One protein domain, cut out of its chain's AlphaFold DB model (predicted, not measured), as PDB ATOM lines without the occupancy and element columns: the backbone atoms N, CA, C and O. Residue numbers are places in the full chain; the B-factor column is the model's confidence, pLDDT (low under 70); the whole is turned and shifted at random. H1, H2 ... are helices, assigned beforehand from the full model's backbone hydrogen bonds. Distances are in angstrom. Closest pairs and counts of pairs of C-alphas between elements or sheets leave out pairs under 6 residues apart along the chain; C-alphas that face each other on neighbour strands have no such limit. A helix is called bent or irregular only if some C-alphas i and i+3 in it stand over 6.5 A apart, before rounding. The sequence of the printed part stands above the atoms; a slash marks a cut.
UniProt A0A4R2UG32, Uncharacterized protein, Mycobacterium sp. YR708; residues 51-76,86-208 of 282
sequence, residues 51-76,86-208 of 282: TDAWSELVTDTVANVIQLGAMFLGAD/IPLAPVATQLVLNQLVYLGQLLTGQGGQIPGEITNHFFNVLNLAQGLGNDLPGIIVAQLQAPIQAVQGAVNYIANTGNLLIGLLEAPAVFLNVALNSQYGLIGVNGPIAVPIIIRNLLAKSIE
ATOM      1  N   THR A  51     -36.990  40.387  68.205       67.12
ATOM      2  CA  THR A  51     -37.245  39.100  67.575       67.12
ATOM      3  C   THR A  51     -36.144  38.841  66.543       67.12
ATOM      4  O   THR A  51     -35.418  39.767  66.160       67.12
ATOM      5  N   ASP A  52     -35.971  37.584  66.142       81.88
ATOM      6  CA  ASP A  52     -34.734  37.100  65.511       81.88
ATOM      7  C   ASP A  52     -34.317  37.966  64.306       81.88
ATOM      8  O   ASP A  52     -33.223  38.530  64.285       81.88
ATOM      9  N   ALA A  53     -35.261  38.243  63.398       85.69
ATOM     10  CA  ALA A  53     -35.041  39.068  62.207       85.69
ATOM     11  C   ALA A  53     -34.659  40.537  62.502       85.69
ATOM     12  O   ALA A  53     -33.903  41.149  61.746       85.69
ATOM     13  N   TRP A  54     -35.156  41.132  63.595       89.62
ATOM     14  CA  TRP A  54     -34.759  42.487  64.005       89.62
ATOM     15  C   TRP A  54     -33.358  42.503  64.632       89.62
ATOM     16  O   TRP A  54     -32.622  43.474  64.459       89.62
ATOM     17  N   SER A  55     -32.974  41.434  65.336       88.88
ATOM     18  CA  SER A  55     -31.619  41.267  65.878       88.88
ATOM     19  C   SER A  55     -30.594  40.997  64.768       88.88
ATOM     20  O   SER A  55     -29.510  41.587  64.775       88.88
ATOM     21  N   GLU A  56     -30.948  40.159  63.791       90.19
ATOM     22  CA  GLU A  56     -30.161  39.873  62.584       90.19
ATOM     23  C   GLU A  56     -29.902  41.161  61.789       90.19
ATOM     24  O   GLU A  56     -28.746  41.541  61.610       90.19
ATOM     25  N   LEU A  57     -30.959  41.924  61.461       93.00
ATOM     26  CA  LEU A  57     -30.850  43.227  60.792       93.00
ATOM     27  C   LEU A  57     -29.842  44.160  61.478       93.00
ATOM     28  O   LEU A  57     -29.017  44.780  60.805       93.00
ATOM     29  N   VAL A  58     -29.909  44.302  62.804       92.94
ATOM     30  CA  VAL A  58     -28.989  45.178  63.550       92.94
ATOM     31  C   VAL A  58     -27.557  44.637  63.505       92.94
ATOM     32  O   VAL A  58     -26.624  45.414  63.301       92.94
ATOM     33  N   THR A  59     -27.383  43.324  63.658       94.06
ATOM     34  CA  THR A  59     -26.071  42.661  63.667       94.06
ATOM     35  C   THR A  59     -25.369  42.808  62.317       94.06
ATOM     36  O   THR A  59     -24.237  43.298  62.268       94.06
ATOM     37  N   ASP A  60     -26.065  42.490  61.227       93.56
ATOM     38  CA  ASP A  60     -25.547  42.585  59.861       93.56
ATOM     39  C   ASP A  60     -25.267  44.037  59.462       93.56
ATOM     40  O   ASP A  60     -24.224  44.331  58.877       93.56
ATOM     41  N   THR A  61     -26.141  44.972  59.856       94.62
ATOM     42  CA  THR A  61     -25.929  46.411  59.626       94.62
ATOM     43  C   THR A  61     -24.651  46.891  60.305       94.62
ATOM     44  O   THR A  61     -23.858  47.607  59.694       94.62
ATOM     45  N   VAL A  62     -24.412  46.494  61.559       95.44
ATOM     46  CA  VAL A  62     -23.189  46.864  62.287       95.44
ATOM     47  C   VAL A  62     -21.955  46.226  61.646       95.44
ATOM     48  O   VAL A  62     -20.963  46.927  61.442       95.44
ATOM     49  N   ALA A  63     -22.011  44.944  61.277       94.44
ATOM     50  CA  ALA A  63     -20.905  44.249  60.618       94.44
ATOM     51  C   ALA A  63     -20.529  44.907  59.276       94.44
ATOM     52  O   ALA A  63     -19.365  45.256  59.064       94.44
ATOM     53  N   ASN A  64     -21.517  45.171  58.417       93.69
ATOM     54  CA  ASN A  64     -21.317  45.827  57.127       93.69
ATOM     55  C   ASN A  64     -20.817  47.268  57.272       93.69
ATOM     56  O   ASN A  64     -19.895  47.667  56.563       93.69
ATOM     57  N   VAL A  65     -21.345  48.056  58.218       94.50
ATOM     58  CA  VAL A  65     -20.845  49.420  58.478       94.50
ATOM     59  C   VAL A  65     -19.391  49.402  58.966       94.50
ATOM     60  O   VAL A  65     -18.596  50.239  58.530       94.50
ATOM     61  N   ILE A  66     -19.007  48.439  59.813       93.50
ATOM     62  CA  ILE A  66     -17.609  48.252  60.230       93.50
ATOM     63  C   ILE A  66     -16.733  47.883  59.026       93.50
ATOM     64  O   ILE A  66     -15.658  48.463  58.868       93.50
ATOM     65  N   GLN A  67     -17.188  46.983  58.148       92.69
ATOM     66  CA  GLN A  67     -16.439  46.584  56.956       92.69
ATOM     67  C   GLN A  67     -16.287  47.734  55.946       92.69
ATOM     68  O   GLN A  67     -15.177  47.995  55.481       92.69
ATOM     69  N   LEU A  68     -17.354  48.490  55.665       92.25
ATOM     70  CA  LEU A  68     -17.299  49.703  54.840       92.25
ATOM     71  C   LEU A  68     -16.358  50.754  55.445       92.25
ATOM     72  O   LEU A  68     -15.600  51.389  54.710       92.25
ATOM     73  N   GLY A  69     -16.359  50.914  56.771       91.12
ATOM     74  CA  GLY A  69     -15.432  51.790  57.488       91.12
ATOM     75  C   GLY A  69     -13.973  51.341  57.363       91.12
ATOM     76  O   GLY A  69     -13.107  52.152  57.028       91.12
ATOM     77  N   ALA A  70     -13.696  50.050  57.565       90.56
ATOM     78  CA  ALA A  70     -12.367  49.465  57.401       90.56
ATOM     79  C   ALA A  70     -11.855  49.628  55.962       90.56
ATOM     80  O   ALA A  70     -10.721  50.061  55.754       90.56
ATOM     81  N   MET A  71     -12.708  49.379  54.968       92.06
ATOM     82  CA  MET A  71     -12.395  49.584  53.558       92.06
ATOM     83  C   MET A  71     -12.155  51.066  53.228       92.06
ATOM     84  O   MET A  71     -11.159  51.395  52.586       92.06
ATOM     85  N   PHE A  72     -12.990  51.990  53.713       91.56
ATOM     86  CA  PHE A  72     -12.800  53.432  53.500       91.56
ATOM     87  C   PHE A  72     -11.468  53.949  54.063       91.56
ATOM     88  O   PHE A  72     -10.811  54.790  53.438       91.56
ATOM     89  N   LEU A  73     -11.065  53.421  55.225       90.75
ATOM     90  CA  LEU A  73      -9.804  53.726  55.900       90.75
ATOM     91  C   LEU A  73      -8.599  52.943  55.348       90.75
ATOM     92  O   LEU A  73      -7.470  53.236  55.737       90.75
ATOM     93  N   GLY A  74      -8.809  51.975  54.449       84.62
ATOM     94  CA  GLY A  74      -7.749  51.139  53.878       84.62
ATOM     95  C   GLY A  74      -7.200  50.052  54.804       84.62
ATOM     96  O   GLY A  74      -6.112  49.549  54.545       84.62
ATOM     97  N   ALA A  75      -7.932  49.715  55.869       85.69
ATOM     98  CA  ALA A  75      -7.628  48.620  56.792       85.69
ATOM     99  C   ALA A  75      -8.170  47.254  56.314       85.69
ATOM    100  O   ALA A  75      -7.845  46.226  56.904       85.69
ATOM    101  N   ASP A  76      -8.993  47.233  55.258       86.12
ATOM    102  CA  ASP A  76      -9.395  46.004  54.567       86.12
ATOM    103  C   ASP A  76      -8.264  45.508  53.645       86.12
ATOM    104  O   ASP A  76      -7.742  46.264  52.824       86.12
ATOM    105  N   ILE A  86      -3.252  59.753  52.636       84.62
ATOM    106  CA  ILE A  86      -4.299  60.372  53.468       84.62
ATOM    107  C   ILE A  86      -5.629  59.646  53.194       84.62
ATOM    108  O   ILE A  86      -6.134  59.751  52.072       84.62
ATOM    109  N   PRO A  87      -6.262  58.977  54.184       81.56
ATOM    110  CA  PRO A  87      -7.455  58.150  53.959       81.56
ATOM    111  C   PRO A  87      -8.719  58.878  53.495       81.56
ATOM    112  O   PRO A  87      -9.724  58.220  53.260       81.56
ATOM    113  N   LEU A  88      -8.712  60.210  53.357       84.50
ATOM    114  CA  LEU A  88      -9.805  60.986  52.751       84.50
ATOM    115  C   LEU A  88      -9.571  61.260  51.255       84.50
ATOM    116  O   LEU A  88     -10.525  61.227  50.478       84.50
ATOM    117  N   ALA A  89      -8.318  61.452  50.834       86.06
ATOM    118  CA  ALA A  89      -7.947  61.822  49.467       86.06
ATOM    119  C   ALA A  89      -6.751  60.986  48.955       86.06
ATOM    120  O   ALA A  89      -5.700  61.542  48.618       86.06
ATOM    121  N   PRO A  90      -6.871  59.645  48.889       89.06
ATOM    122  CA  PRO A  90      -5.731  58.771  48.632       89.06
ATOM    123  C   PRO A  90      -5.168  58.943  47.215       89.06
ATOM    124  O   PRO A  90      -3.954  59.004  47.053       89.06
ATOM    125  N   VAL A  91      -6.029  59.123  46.205       88.94
ATOM    126  CA  VAL A  91      -5.620  59.383  44.809       88.94
ATOM    127  C   VAL A  91      -4.811  60.680  44.708       88.94
ATOM    128  O   VAL A  91      -3.715  60.685  44.158       88.94
ATOM    129  N   ALA A  92      -5.303  61.776  45.298       88.00
ATOM    130  CA  ALA A  92      -4.591  63.055  45.306       88.00
ATOM    131  C   ALA A  92      -3.268  62.975  46.087       88.00
ATOM    132  O   ALA A  92      -2.277  63.576  45.681       88.00
ATOM    133  N   THR A  93      -3.236  62.193  47.173       86.75
ATOM    134  CA  THR A  93      -2.010  61.976  47.951       86.75
ATOM    135  C   THR A  93      -0.949  61.266  47.114       86.75
ATOM    136  O   THR A  93       0.186  61.732  47.078       86.75
ATOM    137  N   GLN A  94      -1.311  60.205  46.382       89.12
ATOM    138  CA  GLN A  94      -0.373  59.538  45.473       89.12
ATOM    139  C   GLN A  94       0.068  60.455  44.331       89.12
ATOM    140  O   GLN A  94       1.256  60.542  44.066       89.12
ATOM    141  N   LEU A  95      -0.834  61.228  43.713       88.00
ATOM    142  CA  LEU A  95      -0.435  62.180  42.667       88.00
ATOM    143  C   LEU A  95       0.636  63.174  43.151       88.00
ATOM    144  O   LEU A  95       1.586  63.431  42.415       88.00
ATOM    145  N   VAL A  96       0.520  63.691  44.381       88.69
ATOM    146  CA  VAL A  96       1.535  64.568  44.994       88.69
ATOM    147  C   VAL A  96       2.818  63.800  45.328       88.69
ATOM    148  O   VAL A  96       3.906  64.263  44.986       88.69
ATOM    149  N   LEU A  97       2.709  62.627  45.959       87.62
ATOM    150  CA  LEU A  97       3.865  61.796  46.312       87.62
ATOM    151  C   LEU A  97       4.666  61.380  45.077       87.62
ATOM    152  O   LEU A  97       5.887  61.472  45.110       87.62
ATOM    153  N   ASN A  98       4.010  61.030  43.972       89.38
ATOM    154  CA  ASN A  98       4.671  60.653  42.726       89.38
ATOM    155  C   ASN A  98       5.534  61.801  42.185       89.38
ATOM    156  O   ASN A  98       6.677  61.565  41.813       89.38
ATOM    157  N   GLN A  99       5.056  63.055  42.218       87.38
ATOM    158  CA  GLN A  99       5.890  64.201  41.817       87.38
ATOM    159  C   GLN A  99       7.117  64.367  42.726       87.38
ATOM    160  O   GLN A  99       8.209  64.661  42.241       87.38
ATOM    161  N   LEU A 100       6.956  64.156  44.037       87.69
ATOM    162  CA  LEU A 100       8.059  64.227  45.000       87.69
ATOM    163  C   LEU A 100       9.059  63.075  44.817       87.69
ATOM    164  O   LEU A 100      10.265  63.304  44.910       87.69
ATOM    165  N   VAL A 101       8.587  61.862  44.512       86.38
ATOM    166  CA  VAL A 101       9.438  60.698  44.233       86.38
ATOM    167  C   VAL A 101      10.187  60.878  42.915       86.38
ATOM    168  O   VAL A 101      11.403  60.709  42.911       86.38
ATOM    169  N   TYR A 102       9.529  61.310  41.836       89.12
ATOM    170  CA  TYR A 102      10.195  61.594  40.560       89.12
ATOM    171  C   TYR A 102      11.237  62.713  40.693       89.12
ATOM    172  O   TYR A 102      12.347  62.584  40.176       89.12
ATOM    173  N   LEU A 103      10.937  63.782  41.441       87.69
ATOM    174  CA  LEU A 103      11.924  64.815  41.767       87.69
ATOM    175  C   LEU A 103      13.104  64.232  42.562       87.69
ATOM    176  O   LEU A 103      14.259  64.520  42.252       87.69
ATOM    177  N   GLY A 104      12.827  63.368  43.542       84.56
ATOM    178  CA  GLY A 104      13.844  62.625  44.284       84.56
ATOM    179  C   GLY A 104      14.725  61.766  43.375       84.56
ATOM    180  O   GLY A 104      15.945  61.856  43.463       84.56
ATOM    181  N   GLN A 105      14.134  61.002  42.454       86.25
ATOM    182  CA  GLN A 105      14.841  60.166  41.479       86.25
ATOM    183  C   GLN A 105      15.699  60.992  40.510       86.25
ATOM    184  O   GLN A 105      16.814  60.587  40.179       86.25
ATOM    185  N   LEU A 106      15.230  62.166  40.072       86.00
ATOM    186  CA  LEU A 106      16.038  63.100  39.280       86.00
ATOM    187  C   LEU A 106      17.268  63.580  40.068       86.00
ATOM    188  O   LEU A 106      18.374  63.583  39.529       86.00
ATOM    189  N   LEU A 107      17.099  63.925  41.349       87.88
ATOM    190  CA  LEU A 107      18.185  64.390  42.221       87.88
ATOM    191  C   LEU A 107      19.154  63.272  42.653       87.88
ATOM    192  O   LEU A 107      20.326  63.552  42.902       87.88
ATOM    193  N   THR A 108      18.706  62.015  42.729       84.38
ATOM    194  CA  THR A 108      19.537  60.850  43.104       84.38
ATOM    195  C   THR A 108      20.136  60.100  41.909       84.38
ATOM    196  O   THR A 108      20.827  59.100  42.100       84.38
ATOM    197  N   GLY A 109      19.899  60.560  40.675       82.00
ATOM    198  CA  GLY A 109      20.393  59.916  39.452       82.00
ATOM    199  C   GLY A 109      19.609  58.668  39.019       82.00
ATOM    200  O   GLY A 109      20.019  57.979  38.089       82.00
ATOM    201  N   GLN A 110      18.468  58.388  39.652       85.12
ATOM    202  CA  GLN A 110      17.544  57.304  39.299       85.12
ATOM    203  C   GLN A 110      16.532  57.692  38.204       85.12
ATOM    204  O   GLN A 110      15.739  56.854  37.790       85.12
ATOM    205  N   GLY A 111      16.579  58.922  37.676       81.12
ATOM    206  CA  GLY A 111      15.607  59.453  36.703       81.12
ATOM    207  C   GLY A 111      15.383  58.628  35.422       81.12
ATOM    208  O   GLY A 111      14.368  58.806  34.756       81.12
ATOM    209  N   GLY A 112      16.270  57.681  35.093       84.50
ATOM    210  CA  GLY A 112      16.038  56.688  34.033       84.50
ATOM    211  C   GLY A 112      14.921  55.671  34.332       84.50
ATOM    212  O   GLY A 112      14.489  54.976  33.415       84.50
ATOM    213  N   GLN A 113      14.446  55.579  35.579       86.50
ATOM    214  CA  GLN A 113      13.341  54.706  36.000       86.50
ATOM    215  C   GLN A 113      11.961  55.341  35.746       86.50
ATOM    216  O   GLN A 113      11.016  54.623  35.409       86.50
ATOM    217  N   ILE A 114      11.870  56.679  35.782       86.19
ATOM    218  CA  ILE A 114      10.628  57.463  35.628       86.19
ATOM    219  C   ILE A 114       9.794  57.047  34.395       86.19
ATOM    220  O   ILE A 114       8.588  56.842  34.546       86.19
ATOM    221  N   PRO A 115      10.362  56.859  33.180       89.12
ATOM    222  CA  PRO A 115       9.562  56.451  32.021       89.12
ATOM    223  C   PRO A 115       8.918  55.066  32.191       89.12
ATOM    224  O   PRO A 115       7.805  54.843  31.712       89.12
ATOM    225  N   GLY A 116       9.592  54.143  32.887       89.12
ATOM    226  CA  GLY A 116       9.067  52.810  33.187       89.12
ATOM    227  C   GLY A 116       7.949  52.854  34.227       89.12
ATOM    228  O   GLY A 116       6.923  52.206  34.049       89.12
ATOM    229  N   GLU A 117       8.102  53.673  35.266       87.69
ATOM    230  CA  GLU A 117       7.090  53.864  36.315       87.69
ATOM    231  C   GLU A 117       5.811  54.509  35.763       87.69
ATOM    232  O   GLU A 117       4.723  53.964  35.945       87.69
ATOM    233  N   ILE A 118       5.933  55.576  34.962       88.06
ATOM    234  CA  ILE A 118       4.800  56.195  34.252       88.06
ATOM    235  C   ILE A 118       4.092  55.181  33.339       88.06
ATOM    236  O   ILE A 118       2.860  55.115  33.319       88.06
ATOM    237  N   THR A 119       4.858  54.362  32.614       91.00
ATOM    238  CA  THR A 119       4.312  53.305  31.749       91.00
ATOM    239  C   THR A 119       3.556  52.248  32.561       91.00
ATOM    240  O   THR A 119       2.449  51.858  32.186       91.00
ATOM    241  N   ASN A 120       4.096  51.833  33.710       91.44
ATOM    242  CA  ASN A 120       3.444  50.883  34.611       91.44
ATOM    243  C   ASN A 120       2.144  51.449  35.197       91.44
ATOM    244  O   ASN A 120       1.146  50.736  35.226       91.44
ATOM    245  N   HIS A 121       2.104  52.725  35.597       89.19
ATOM    246  CA  HIS A 121       0.854  53.358  36.033       89.19
ATOM    247  C   HIS A 121      -0.203  53.361  34.932       89.19
ATOM    248  O   HIS A 121      -1.358  53.046  35.204       89.19
ATOM    249  N   PHE A 122       0.182  53.672  33.689       92.12
ATOM    250  CA  PHE A 122      -0.750  53.629  32.566       92.12
ATOM    251  C   PHE A 122      -1.322  52.218  32.368       92.12
ATOM    252  O   PHE A 122      -2.537  52.071  32.256       92.12
ATOM    253  N   PHE A 123      -0.483  51.176  32.409       93.56
ATOM    254  CA  PHE A 123      -0.958  49.791  32.335       93.56
ATOM    255  C   PHE A 123      -1.824  49.387  33.534       93.56
ATOM    256  O   PHE A 123      -2.858  48.756  33.338       93.56
ATOM    257  N   ASN A 124      -1.474  49.781  34.760       92.50
ATOM    258  CA  ASN A 124      -2.263  49.470  35.955       92.50
ATOM    259  C   ASN A 124      -3.645  50.146  35.921       92.50
ATOM    260  O   ASN A 124      -4.650  49.502  36.219       92.50
ATOM    261  N   VAL A 125      -3.711  51.419  35.516       92.56
ATOM    262  CA  VAL A 125      -4.970  52.163  35.341       92.56
ATOM    263  C   VAL A 125      -5.789  51.592  34.180       92.56
ATOM    264  O   VAL A 125      -7.008  51.478  34.298       92.56
ATOM    265  N   LEU A 126      -5.149  51.180  33.081       93.31
ATOM    266  CA  LEU A 126      -5.822  50.536  31.951       93.31
ATOM    267  C   LEU A 126      -6.399  49.165  32.334       93.31
ATOM    268  O   LEU A 126      -7.548  48.880  32.005       93.31
ATOM    269  N   ASN A 127      -5.644  48.343  33.066       92.94
ATOM    270  CA  ASN A 127      -6.103  47.051  33.579       92.94
ATOM    271  C   ASN A 127      -7.276  47.230  34.556       92.94
ATOM    272  O   ASN A 127      -8.264  46.504  34.462       92.94
ATOM    273  N   LEU A 128      -7.208  48.236  35.437       92.00
ATOM    274  CA  LEU A 128      -8.324  48.617  36.302       92.00
ATOM    275  C   LEU A 128      -9.551  49.027  35.474       92.00
ATOM    276  O   LEU A 128     -10.641  48.521  35.718       92.00
ATOM    277  N   ALA A 129      -9.390  49.889  34.468       90.62
ATOM    278  CA  ALA A 129     -10.492  50.325  33.610       90.62
ATOM    279  C   ALA A 129     -11.130  49.167  32.819       90.62
ATOM    280  O   ALA A 129     -12.350  49.133  32.675       90.62
ATOM    281  N   GLN A 130     -10.334  48.199  32.350       90.69
ATOM    282  CA  GLN A 130     -10.835  46.988  31.689       90.69
ATOM    283  C   GLN A 130     -11.593  46.075  32.661       90.69
ATOM    284  O   GLN A 130     -12.695  45.642  32.337       90.69
ATOM    285  N   GLY A 131     -11.051  45.825  33.860       89.12
ATOM    286  CA  GLY A 131     -11.730  45.043  34.899       89.12
ATOM    287  C   GLY A 131     -13.064  45.671  35.304       89.12
ATOM    288  O   GLY A 131     -14.107  45.028  35.217       89.12
ATOM    289  N   LEU A 132     -13.061  46.973  35.614       90.00
ATOM    290  CA  LEU A 132     -14.282  47.726  35.908       90.00
ATOM    291  C   LEU A 132     -15.278  47.684  34.739       90.00
ATOM    292  O   LEU A 132     -16.469  47.522  34.977       90.00
ATOM    293  N   GLY A 133     -14.816  47.786  33.489       88.19
ATOM    294  CA  GLY A 133     -15.669  47.692  32.301       88.19
ATOM    295  C   GLY A 133     -16.373  46.338  32.135       88.19
ATOM    296  O   GLY A 133     -17.488  46.303  31.617       88.19
ATOM    297  N   ASN A 134     -15.758  45.251  32.606       90.69
ATOM    298  CA  ASN A 134     -16.347  43.911  32.593       90.69
ATOM    299  C   ASN A 134     -17.303  43.691  33.779       90.69
ATOM    300  O   ASN A 134     -18.398  43.157  33.594       90.69
ATOM    301  N   ASP A 135     -16.913  44.129  34.980       89.31
ATOM    302  CA  ASP A 135     -17.589  43.747  36.224       89.31
ATOM    303  C   ASP A 135     -18.714  44.716  36.639       89.31
ATOM    304  O   ASP A 135     -19.772  44.269  37.101       89.31
ATOM    305  N   LEU A 136     -18.555  46.039  36.446       91.19
ATOM    306  CA  LEU A 136     -19.580  47.021  36.854       91.19
ATOM    307  C   LEU A 136     -20.958  46.775  36.232       91.19
ATOM    308  O   LEU A 136     -21.932  46.904  36.972       91.19
ATOM    309  N   PRO A 137     -21.105  46.448  34.932       92.62
ATOM    310  CA  PRO A 137     -22.423  46.245  34.340       92.62
ATOM    311  C   PRO A 137     -23.226  45.151  35.058       92.62
ATOM    312  O   PRO A 137     -24.407  45.346  35.345       92.62
ATOM    313  N   GLY A 138     -22.575  44.038  35.418       93.50
ATOM    314  CA  GLY A 138     -23.196  42.962  36.194       93.50
ATOM    315  C   GLY A 138     -23.552  43.398  37.616       93.50
ATOM    316  O   GLY A 138     -24.672  43.161  38.071       93.50
ATOM    317  N   ILE A 139     -22.637  44.100  38.292       93.31
ATOM    318  CA  ILE A 139     -22.850  44.617  39.652       93.31
ATOM    319  C   ILE A 139     -24.010  45.625  39.691       93.31
ATOM    320  O   ILE A 139     -24.870  45.517  40.559       93.31
ATOM    321  N   ILE A 140     -24.096  46.558  38.738       92.19
ATOM    322  CA  ILE A 140     -25.175  47.559  38.661       92.19
ATOM    323  C   ILE A 140     -26.532  46.880  38.437       92.19
ATOM    324  O   ILE A 140     -27.510  47.227  39.098       92.19
ATOM    325  N   VAL A 141     -26.609  45.881  37.550       95.62
ATOM    326  CA  VAL A 141     -27.845  45.106  37.349       95.62
ATOM    327  C   VAL A 141     -28.243  44.365  38.631       95.62
ATOM    328  O   VAL A 141     -29.416  44.389  39.000       95.62
ATOM    329  N   ALA A 142     -27.288  43.773  39.354       94.62
ATOM    330  CA  ALA A 142     -27.554  43.106  40.629       94.62
ATOM    331  C   ALA A 142     -28.001  44.088  41.735       94.62
ATOM    332  O   ALA A 142     -28.948  43.794  42.464       94.62
ATOM    333  N   GLN A 143     -27.407  45.284  41.813       93.75
ATOM    334  CA  GLN A 143     -27.832  46.362  42.721       93.75
ATOM    335  C   GLN A 143     -29.266  46.830  42.429       93.75
ATOM    336  O   GLN A 143     -30.044  47.046  43.355       93.75
ATOM    337  N   LEU A 144     -29.656  46.937  41.152       93.75
ATOM    338  CA  LEU A 144     -31.033  47.269  40.756       93.75
ATOM    339  C   LEU A 144     -32.031  46.137  41.064       93.75
ATOM    340  O   LEU A 144     -33.217  46.402  41.264       93.75
ATOM    341  N   GLN A 145     -31.569  44.886  41.127       95.00
ATOM    342  CA  GLN A 145     -32.384  43.729  41.512       95.00
ATOM    343  C   GLN A 145     -32.498  43.542  43.033       95.00
ATOM    344  O   GLN A 145     -33.490  42.971  43.486       95.00
ATOM    345  N   ALA A 146     -31.545  44.031  43.835       93.81
ATOM    346  CA  ALA A 146     -31.536  43.842  45.288       93.81
ATOM    347  C   ALA A 146     -32.834  44.309  45.999       93.81
ATOM    348  O   ALA A 146     -33.347  43.549  46.821       93.81
ATOM    349  N   PRO A 147     -33.463  45.457  45.655       91.69
ATOM    350  CA  PRO A 147     -34.763  45.835  46.219       91.69
ATOM    351  C   PRO A 147     -35.896  44.865  45.852       91.69
ATOM    352  O   PRO A 147     -36.782  44.614  46.666       91.69
ATOM    353  N   ILE A 148     -35.868  44.286  44.646       95.31
ATOM    354  CA  ILE A 148     -36.863  43.298  44.199       95.31
ATOM    355  C   ILE A 148     -36.688  41.998  44.992       95.31
ATOM    356  O   ILE A 148     -37.672  41.438  45.477       95.31
ATOM    357  N   GLN A 149     -35.442  41.553  45.188       94.25
ATOM    358  CA  GLN A 149     -35.132  40.396  46.031       94.25
ATOM    359  C   GLN A 149     -35.505  40.636  47.500       94.25
ATOM    360  O   GLN A 149     -35.985  39.715  48.153       94.25
ATOM    361  N   ALA A 150     -35.383  41.866  48.006       94.50
ATOM    362  CA  ALA A 150     -35.841  42.221  49.347       94.50
ATOM    363  C   ALA A 150     -37.368  42.104  49.500       94.50
ATOM    364  O   ALA A 150     -37.839  41.523  50.480       94.50
ATOM    365  N   VAL A 151     -38.152  42.581  48.521       95.12
ATOM    366  CA  VAL A 151     -39.618  42.378  48.511       95.12
ATOM    367  C   VAL A 151     -39.956  40.888  48.451       95.12
ATOM    368  O   VAL A 151     -40.795  40.421  49.218       95.12
ATOM    369  N   GLN A 152     -39.290  40.124  47.579       94.44
ATOM    370  CA  GLN A 152     -39.495  38.676  47.473       94.44
ATOM    371  C   GLN A 152     -39.152  37.954  48.782       94.44
ATOM    372  O   GLN A 152     -39.934  37.120  49.227       94.44
ATOM    373  N   GLY A 153     -38.038  38.303  49.431       92.25
ATOM    374  CA  GLY A 153     -37.634  37.762  50.728       92.25
ATOM    375  C   GLY A 153     -38.678  38.017  51.813       92.25
ATOM    376  O   GLY A 153     -39.095  37.081  52.489       92.25
ATOM    377  N   ALA A 154     -39.179  39.249  51.917       92.88
ATOM    378  CA  ALA A 154     -40.218  39.617  52.877       92.88
ATOM    379  C   ALA A 154     -41.559  38.902  52.622       92.88
ATOM    380  O   ALA A 154     -42.167  38.379  53.554       92.88
ATOM    381  N   VAL A 155     -42.008  38.812  51.363       94.38
ATOM    382  CA  VAL A 155     -43.233  38.073  50.998       94.38
ATOM    383  C   VAL A 155     -43.077  36.577  51.276       94.38
ATOM    384  O   VAL A 155     -43.972  35.966  51.856       94.38
ATOM    385  N   ASN A 156     -41.926  35.992  50.935       92.62
ATOM    386  CA  ASN A 156     -41.618  34.597  51.242       92.62
ATOM    387  C   ASN A 156     -41.563  34.354  52.758       92.62
ATOM    388  O   ASN A 156     -42.016  33.308  53.211       92.62
ATOM    389  N   TYR A 157     -41.073  35.309  53.550       90.94
ATOM    390  CA  TYR A 157     -41.070  35.206  55.009       90.94
ATOM    391  C   TYR A 157     -42.494  35.147  55.584       90.94
ATOM    392  O   TYR A 157     -42.814  34.250  56.364       90.94
ATOM    393  N   ILE A 158     -43.385  36.036  55.125       91.19
ATOM    394  CA  ILE A 158     -44.810  36.037  55.503       91.19
ATOM    395  C   ILE A 158     -45.492  34.727  55.079       91.19
ATOM    396  O   ILE A 158     -46.294  34.180  55.832       91.19
ATOM    397  N   ALA A 159     -45.178  34.214  53.887       90.44
ATOM    398  CA  ALA A 159     -45.801  33.007  53.346       90.44
ATOM    399  C   ALA A 159     -45.348  31.706  54.036       90.44
ATOM    400  O   ALA A 159     -46.110  30.741  54.050       90.44
ATOM    401  N   ASN A 160     -44.128  31.666  54.587       88.75
ATOM    402  CA  ASN A 160     -43.536  30.458  55.177       88.75
ATOM    403  C   ASN A 160     -43.475  30.469  56.717       88.75
ATOM    404  O   ASN A 160     -43.079  29.466  57.311       88.75
ATOM    405  N   THR A 161     -43.855  31.563  57.386       85.56
ATOM    406  CA  THR A 161     -43.909  31.586  58.855       85.56
ATOM    407  C   THR A 161     -45.044  30.712  59.402       85.56
ATOM    408  O   THR A 161     -46.153  30.679  58.869       85.56
ATOM    409  N   GLY A 162     -44.798  30.043  60.531       82.19
ATOM    410  CA  GLY A 162     -45.839  29.324  61.273       82.19
ATOM    411  C   GLY A 162     -46.857  30.243  61.967       82.19
ATOM    412  O   GLY A 162     -47.887  29.764  62.437       82.19
ATOM    413  N   ASN A 163     -46.593  31.554  62.048       84.62
ATOM    414  CA  ASN A 163     -47.499  32.535  62.642       84.62
ATOM    415  C   ASN A 163     -47.505  33.832  61.821       84.62
ATOM    416  O   ASN A 163     -46.602  34.657  61.937       84.62
ATOM    417  N   LEU A 164     -48.573  34.034  61.045       82.25
ATOM    418  CA  LEU A 164     -48.727  35.168  60.130       82.25
ATOM    419  C   LEU A 164     -48.567  36.540  60.811       82.25
ATOM    420  O   LEU A 164     -48.027  37.451  60.196       82.25
ATOM    421  N   LEU A 165     -48.994  36.700  62.072       82.94
ATOM    422  CA  LEU A 165     -48.855  37.968  62.806       82.94
ATOM    423  C   LEU A 165     -47.392  38.278  63.144       82.94
ATOM    424  O   LEU A 165     -46.981  39.432  63.068       82.94
ATOM    425  N   ILE A 166     -46.614  37.248  63.482       80.31
ATOM    426  CA  ILE A 166     -45.170  37.365  63.718       80.31
ATOM    427  C   ILE A 166     -44.460  37.646  62.387       80.31
ATOM    428  O   ILE A 166     -43.732  38.627  62.284       80.31
ATOM    429  N   GLY A 167     -44.782  36.894  61.327       81.94
ATOM    430  CA  GLY A 167     -44.227  37.144  59.992       81.94
ATOM    431  C   GLY A 167     -44.511  38.546  59.461       81.94
ATOM    432  O   GLY A 167     -43.632  39.146  58.858       81.94
ATOM    433  N   LEU A 168     -45.696  39.112  59.716       85.94
ATOM    434  CA  LEU A 168     -46.023  40.481  59.299       85.94
ATOM    435  C   LEU A 168     -45.271  41.554  60.113       85.94
ATOM    436  O   LEU A 168     -45.000  42.631  59.587       85.94
ATOM    437  N   LEU A 169     -44.921  41.260  61.371       88.31
ATOM    438  CA  LEU A 169     -44.130  42.131  62.249       88.31
ATOM    439  C   LEU A 169     -42.623  42.084  61.927       88.31
ATOM    440  O   LEU A 169     -41.908  43.061  62.149       88.31
ATOM    441  N   GLU A 170     -42.143  40.958  61.398       89.69
ATOM    442  CA  GLU A 170     -40.727  40.696  61.101       89.69
ATOM    443  C   GLU A 170     -40.352  40.892  59.631       89.69
ATOM    444  O   GLU A 170     -39.213  41.238  59.328       89.69
ATOM    445  N   ALA A 171     -41.297  40.751  58.699       89.00
ATOM    446  CA  ALA A 171     -41.059  40.982  57.277       89.00
ATOM    447  C   ALA A 171     -40.460  42.363  56.939       89.00
ATOM    448  O   ALA A 171     -39.641  42.414  56.020       89.00
ATOM    449  N   PRO A 172     -40.766  43.469  57.655       91.25
ATOM    450  CA  PRO A 172     -40.039  44.727  57.488       91.25
ATOM    451  C   PRO A 172     -38.550  44.615  57.840       91.25
ATOM    452  O   PRO A 172     -37.723  45.205  57.148       91.25
ATOM    453  N   ALA A 173     -38.193  43.835  58.864       91.56
ATOM    454  CA  ALA A 173     -36.802  43.591  59.239       91.56
ATOM    455  C   ALA A 173     -36.078  42.761  58.174       91.56
ATOM    456  O   ALA A 173     -34.998  43.143  57.737       91.56
ATOM    457  N   VAL A 174     -36.715  41.690  57.685       93.00
ATOM    458  CA  VAL A 174     -36.192  40.842  56.598       93.00
ATOM    459  C   VAL A 174     -36.025  41.641  55.300       93.00
ATOM    460  O   VAL A 174     -34.982  41.553  54.651       93.00
ATOM    461  N   PHE A 175     -37.009  42.479  54.946       96.25
ATOM    462  CA  PHE A 175     -36.910  43.408  53.817       96.25
ATOM    463  C   PHE A 175     -35.693  44.323  53.967       96.25
ATOM    464  O   PHE A 175     -34.866  44.404  53.060       96.25
ATOM    465  N   LEU A 176     -35.571  45.005  55.111       96.06
ATOM    466  CA  LEU A 176     -34.461  45.917  55.367       96.06
ATOM    467  C   LEU A 176     -33.123  45.175  55.373       96.06
ATOM    468  O   LEU A 176     -32.159  45.708  54.830       96.06
ATOM    469  N   ASN A 177     -33.057  43.948  55.897       94.94
ATOM    470  CA  ASN A 177     -31.803  43.206  55.949       94.94
ATOM    471  C   ASN A 177     -31.327  42.852  54.535       94.94
ATOM    472  O   ASN A 177     -30.190  43.136  54.172       94.94
ATOM    473  N   VAL A 178     -32.213  42.366  53.663       94.38
ATOM    474  CA  VAL A 178     -31.845  42.104  52.262       94.38
ATOM    475  C   VAL A 178     -31.554  43.407  51.498       94.38
ATOM    476  O   VAL A 178     -30.563  43.478  50.770       94.38
ATOM    477  N   ALA A 179     -32.362  44.457  51.670       95.75
ATOM    478  CA  ALA A 179     -32.200  45.723  50.946       95.75
ATOM    479  C   ALA A 179     -30.929  46.500  51.341       95.75
ATOM    480  O   ALA A 179     -30.347  47.200  50.508       95.75
ATOM    481  N   LEU A 180     -30.495  46.391  52.600       95.69
ATOM    482  CA  LEU A 180     -29.317  47.079  53.128       95.69
ATOM    483  C   LEU A 180     -28.073  46.185  53.100       95.69
ATOM    484  O   LEU A 180     -27.052  46.611  52.566       95.69
ATOM    485  N   ASN A 181     -28.166  44.967  53.640       96.00
ATOM    486  CA  ASN A 181     -27.019  44.145  54.034       96.00
ATOM    487  C   ASN A 181     -26.667  42.990  53.095       96.00
ATOM    488  O   ASN A 181     -25.582  42.424  53.232       96.00
ATOM    489  N   SER A 182     -27.527  42.642  52.131       94.75
ATOM    490  CA  SER A 182     -27.146  41.669  51.099       94.75
ATOM    491  C   SER A 182     -25.931  42.156  50.300       94.75
ATOM    492  O   SER A 182     -25.651  43.352  50.246       94.75
ATOM    493  N   GLN A 183     -25.230  41.246  49.615       94.38
ATOM    494  CA  GLN A 183     -24.014  41.545  48.841       94.38
ATOM    495  C   GLN A 183     -24.128  42.779  47.922       94.38
ATOM    496  O   GLN A 183     -23.142  43.498  47.762       94.38
ATOM    497  N   TYR A 184     -25.308  43.022  47.342       95.88
ATOM    498  CA  TYR A 184     -25.604  44.151  46.449       95.88
ATOM    499  C   TYR A 184     -26.580  45.179  47.059       95.88
ATOM    500  O   TYR A 184     -26.980  46.123  46.377       95.88
ATOM    501  N   GLY A 185     -26.966  44.997  48.326       92.31
ATOM    502  CA  GLY A 185     -27.755  45.948  49.105       92.31
ATOM    503  C   GLY A 185     -26.988  47.242  49.387       92.31
ATOM    504  O   GLY A 185     -25.794  47.350  49.107       92.31
ATOM    505  N   LEU A 186     -27.670  48.252  49.931       94.19
ATOM    506  CA  LEU A 186     -27.148  49.622  50.037       94.19
ATOM    507  C   LEU A 186     -25.758  49.724  50.701       94.19
ATOM    508  O   LEU A 186     -24.903  50.471  50.218       94.19
ATOM    509  N   ILE A 187     -25.548  48.968  51.782       94.81
ATOM    510  CA  ILE A 187     -24.307  48.899  52.573       94.81
ATOM    511  C   ILE A 187     -23.590  47.547  52.436       94.81
ATOM    512  O   ILE A 187     -22.646  47.283  53.173       94.81
ATOM    513  N   GLY A 188     -23.997  46.707  51.482       92.19
ATOM    514  CA  GLY A 188     -23.302  45.464  51.159       92.19
ATOM    515  C   GLY A 188     -21.913  45.692  50.561       92.19
ATOM    516  O   GLY A 188     -21.601  46.766  50.043       92.19
ATOM    517  N   VAL A 189     -21.084  44.645  50.561       90.50
ATOM    518  CA  VAL A 189     -19.692  44.685  50.064       90.50
ATOM    519  C   VAL A 189     -19.551  45.057  48.581       90.50
ATOM    520  O   VAL A 189     -18.553  45.656  48.201       90.50
ATOM    521  N   ASN A 190     -20.558  44.761  47.752       93.12
ATOM    522  CA  ASN A 190     -20.673  45.222  46.362       93.12
ATOM    523  C   ASN A 190     -21.866  46.182  46.192       93.12
ATOM    524  O   ASN A 190     -22.433  46.307  45.105       93.12
ATOM    525  N   GLY A 191     -22.270  46.845  47.275       93.38
ATOM    526  CA  GLY A 191     -23.361  47.806  47.311       93.38
ATOM    527  C   GLY A 191     -23.025  49.145  46.643       93.38
ATOM    528  O   GLY A 191     -21.847  49.462  46.434       93.38
ATOM    529  N   PRO A 192     -24.038  49.987  46.359       93.19
ATOM    530  CA  PRO A 192     -23.854  51.321  45.780       93.19
ATOM    531  C   PRO A 192     -22.908  52.239  46.569       93.19
ATOM    532  O   PRO A 192     -22.281  53.114  45.976       93.19
ATOM    533  N   ILE A 193     -22.780  52.052  47.891       93.38
ATOM    534  CA  ILE A 193     -21.842  52.811  48.737       93.38
ATOM    535  C   ILE A 193     -20.428  52.210  48.688       93.38
ATOM    536  O   ILE A 193     -19.443  52.949  48.677       93.38
ATOM    537  N   ALA A 194     -20.312  50.882  48.630       93.50
ATOM    538  CA  ALA A 194     -19.033  50.180  48.634       93.50
ATOM    539  C   ALA A 194     -18.265  50.333  47.310       93.50
ATOM    540  O   ALA A 194     -17.071  50.633  47.323       93.50
ATOM    541  N   VAL A 195     -18.943  50.197  46.165       94.50
ATOM    542  CA  VAL A 195     -18.307  50.211  44.832       94.50
ATOM    543  C   VAL A 195     -17.476  51.482  44.563       94.50
ATOM    544  O   VAL A 195     -16.320  51.343  44.157       94.50
ATOM    545  N   PRO A 196     -17.950  52.715  44.840       92.62
ATOM    546  CA  PRO A 196     -17.124  53.918  44.706       92.62
ATOM    547  C   PRO A 196     -15.876  53.925  45.601       92.62
ATOM    548  O   PRO A 196     -14.837  54.445  45.191       92.62
ATOM    549  N   ILE A 197     -15.951  53.342  46.804       92.81
ATOM    550  CA  ILE A 197     -14.817  53.238  47.736       92.81
ATOM    551  C   ILE A 197     -13.789  52.232  47.198       92.81
ATOM    552  O   ILE A 197     -12.599  52.543  47.175       92.81
ATOM    553  N   ILE A 198     -14.244  51.082  46.689       92.44
ATOM    554  CA  ILE A 198     -13.402  50.077  46.020       92.44
ATOM    555  C   ILE A 198     -12.660  50.709  44.838       92.44
ATOM    556  O   ILE A 198     -11.431  50.678  44.801       92.44
ATOM    557  N   ILE A 199     -13.384  51.352  43.913       93.38
ATOM    558  CA  ILE A 199     -12.804  52.012  42.729       93.38
ATOM    559  C   ILE A 199     -11.749  53.041  43.142       93.38
ATOM    560  O   ILE A 199     -10.657  53.072  42.584       93.38
ATOM    561  N   ARG A 200     -12.054  53.871  44.142       93.50
ATOM    562  CA  ARG A 200     -11.154  54.896  44.683       93.50
ATOM    563  C   ARG A 200      -9.887  54.297  45.299       93.50
ATOM    564  O   ARG A 200      -8.803  54.832  45.059       93.50
ATOM    565  N   ASN A 201     -10.002  53.224  46.079       92.56
ATOM    566  CA  ASN A 201      -8.852  52.564  46.698       92.56
ATOM    567  C   ASN A 201      -7.979  51.882  45.633       92.56
ATOM    568  O   ASN A 201      -6.772  52.119  45.599       92.56
ATOM    569  N   LEU A 202      -8.587  51.126  44.710       92.00
ATOM    570  CA  LEU A 202      -7.896  50.486  43.586       92.00
ATOM    571  C   LEU A 202      -7.221  51.510  42.662       92.00
ATOM    572  O   LEU A 202      -6.071  51.316  42.274       92.00
ATOM    573  N   LEU A 203      -7.886  52.631  42.361       92.69
ATOM    574  CA  LEU A 203      -7.307  53.717  41.569       92.69
ATOM    575  C   LEU A 203      -6.098  54.324  42.279       92.69
ATOM    576  O   LEU A 203      -5.054  54.480  41.653       92.69
ATOM    577  N   ALA A 204      -6.196  54.600  43.583       91.06
ATOM    578  CA  ALA A 204      -5.061  55.090  44.359       91.06
ATOM    579  C   ALA A 204      -3.898  54.083  44.371       91.06
ATOM    580  O   ALA A 204      -2.746  54.492  44.272       91.06
ATOM    581  N   LYS A 205      -4.183  52.778  44.444       90.50
ATOM    582  CA  LYS A 205      -3.163  51.718  44.441       90.50
ATOM    583  C   LYS A 205      -2.524  51.499  43.064       90.50
ATOM    584  O   LYS A 205      -1.328  51.258  42.983       90.50
ATOM    585  N   SER A 206      -3.274  51.678  41.974       88.81
ATOM    586  CA  SER A 206      -2.753  51.578  40.597       88.81
ATOM    587  C   SER A 206      -1.705  52.650  40.255       88.81
ATOM    588  O   SER A 206      -0.822  52.415  39.421       88.81
ATOM    589  N   ILE A 207      -1.771  53.802  40.935       89.62
ATOM    590  CA  ILE A 207      -0.845  54.932  40.787       89.62
ATOM    591  C   ILE A 207       0.199  55.027  41.917       89.62
ATOM    592  O   ILE A 207       0.898  56.029  41.988       89.62
ATOM    593  N   GLU A 208       0.318  54.036  42.804       88.69
ATOM    594  CA  GLU A 208       1.318  54.040  43.886       88.69
ATOM    595  C   GLU A 208       2.740  53.873  43.320       88.69
ATOM    596  O   GLU A 208       3.026  52.888  42.636       88.69
TER     597      GLU A 208
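What this domain is: This is residues 51 to 76 and 86 to 208 of the 282 residues of an uncharacterized protein of Mycobacterium sp. YR708 (UniProt A0A4R2UG32). A long, narrow body of helices in three rows: bent H3 along one side, H1 then H2 along the other, H4 and H5 between. It is all helix: 149 residues with five named helices, H1 to H5, only just loose, close to extended, radius of gyration of the C-alphas 21.9 A, spans 77 by 27 by 15 A.

How they stand to each other: H1, residues 52 to 73, touches H4, residues 164 to 181, closest at C-alphas Leu 57 and Asn 177, 4.9 A. H3, residues 114 to 160, assigned as one helix by its hydrogen bonds, is bent, C-alphas 144 and 147 standing 6.8 A apart; its arms are H3a, 114 to 144, and H3b, 147 to 160. H2, residues 90 to 108, H3a and H5, residues 194 to 206, form an up-and-down bundle, each running against the one before. H3b and H4 form a hairpin, closest at C-alphas Ile 158 and Gly 167, 4.7 A. Every O i to N i+4 pair is within hydrogen-bond range in H1, H2, H3b and H5, 25 of 27 in H3a, 12 of 14 in H4.

Where its parts are: H1 begins at C-alpha 52 (-34.734, 37.100, 65.511); H3a measures 43.2 A; H5 ends at C-alpha 206 (-2.753, 51.578, 40.597).

The domain as a whole: Residues 77 to 85 are cut out, a 15.3 A gap between C-alphas 76 and 86. The H4 to H5 link is long. Residue 51 is under 70 in pLDDT.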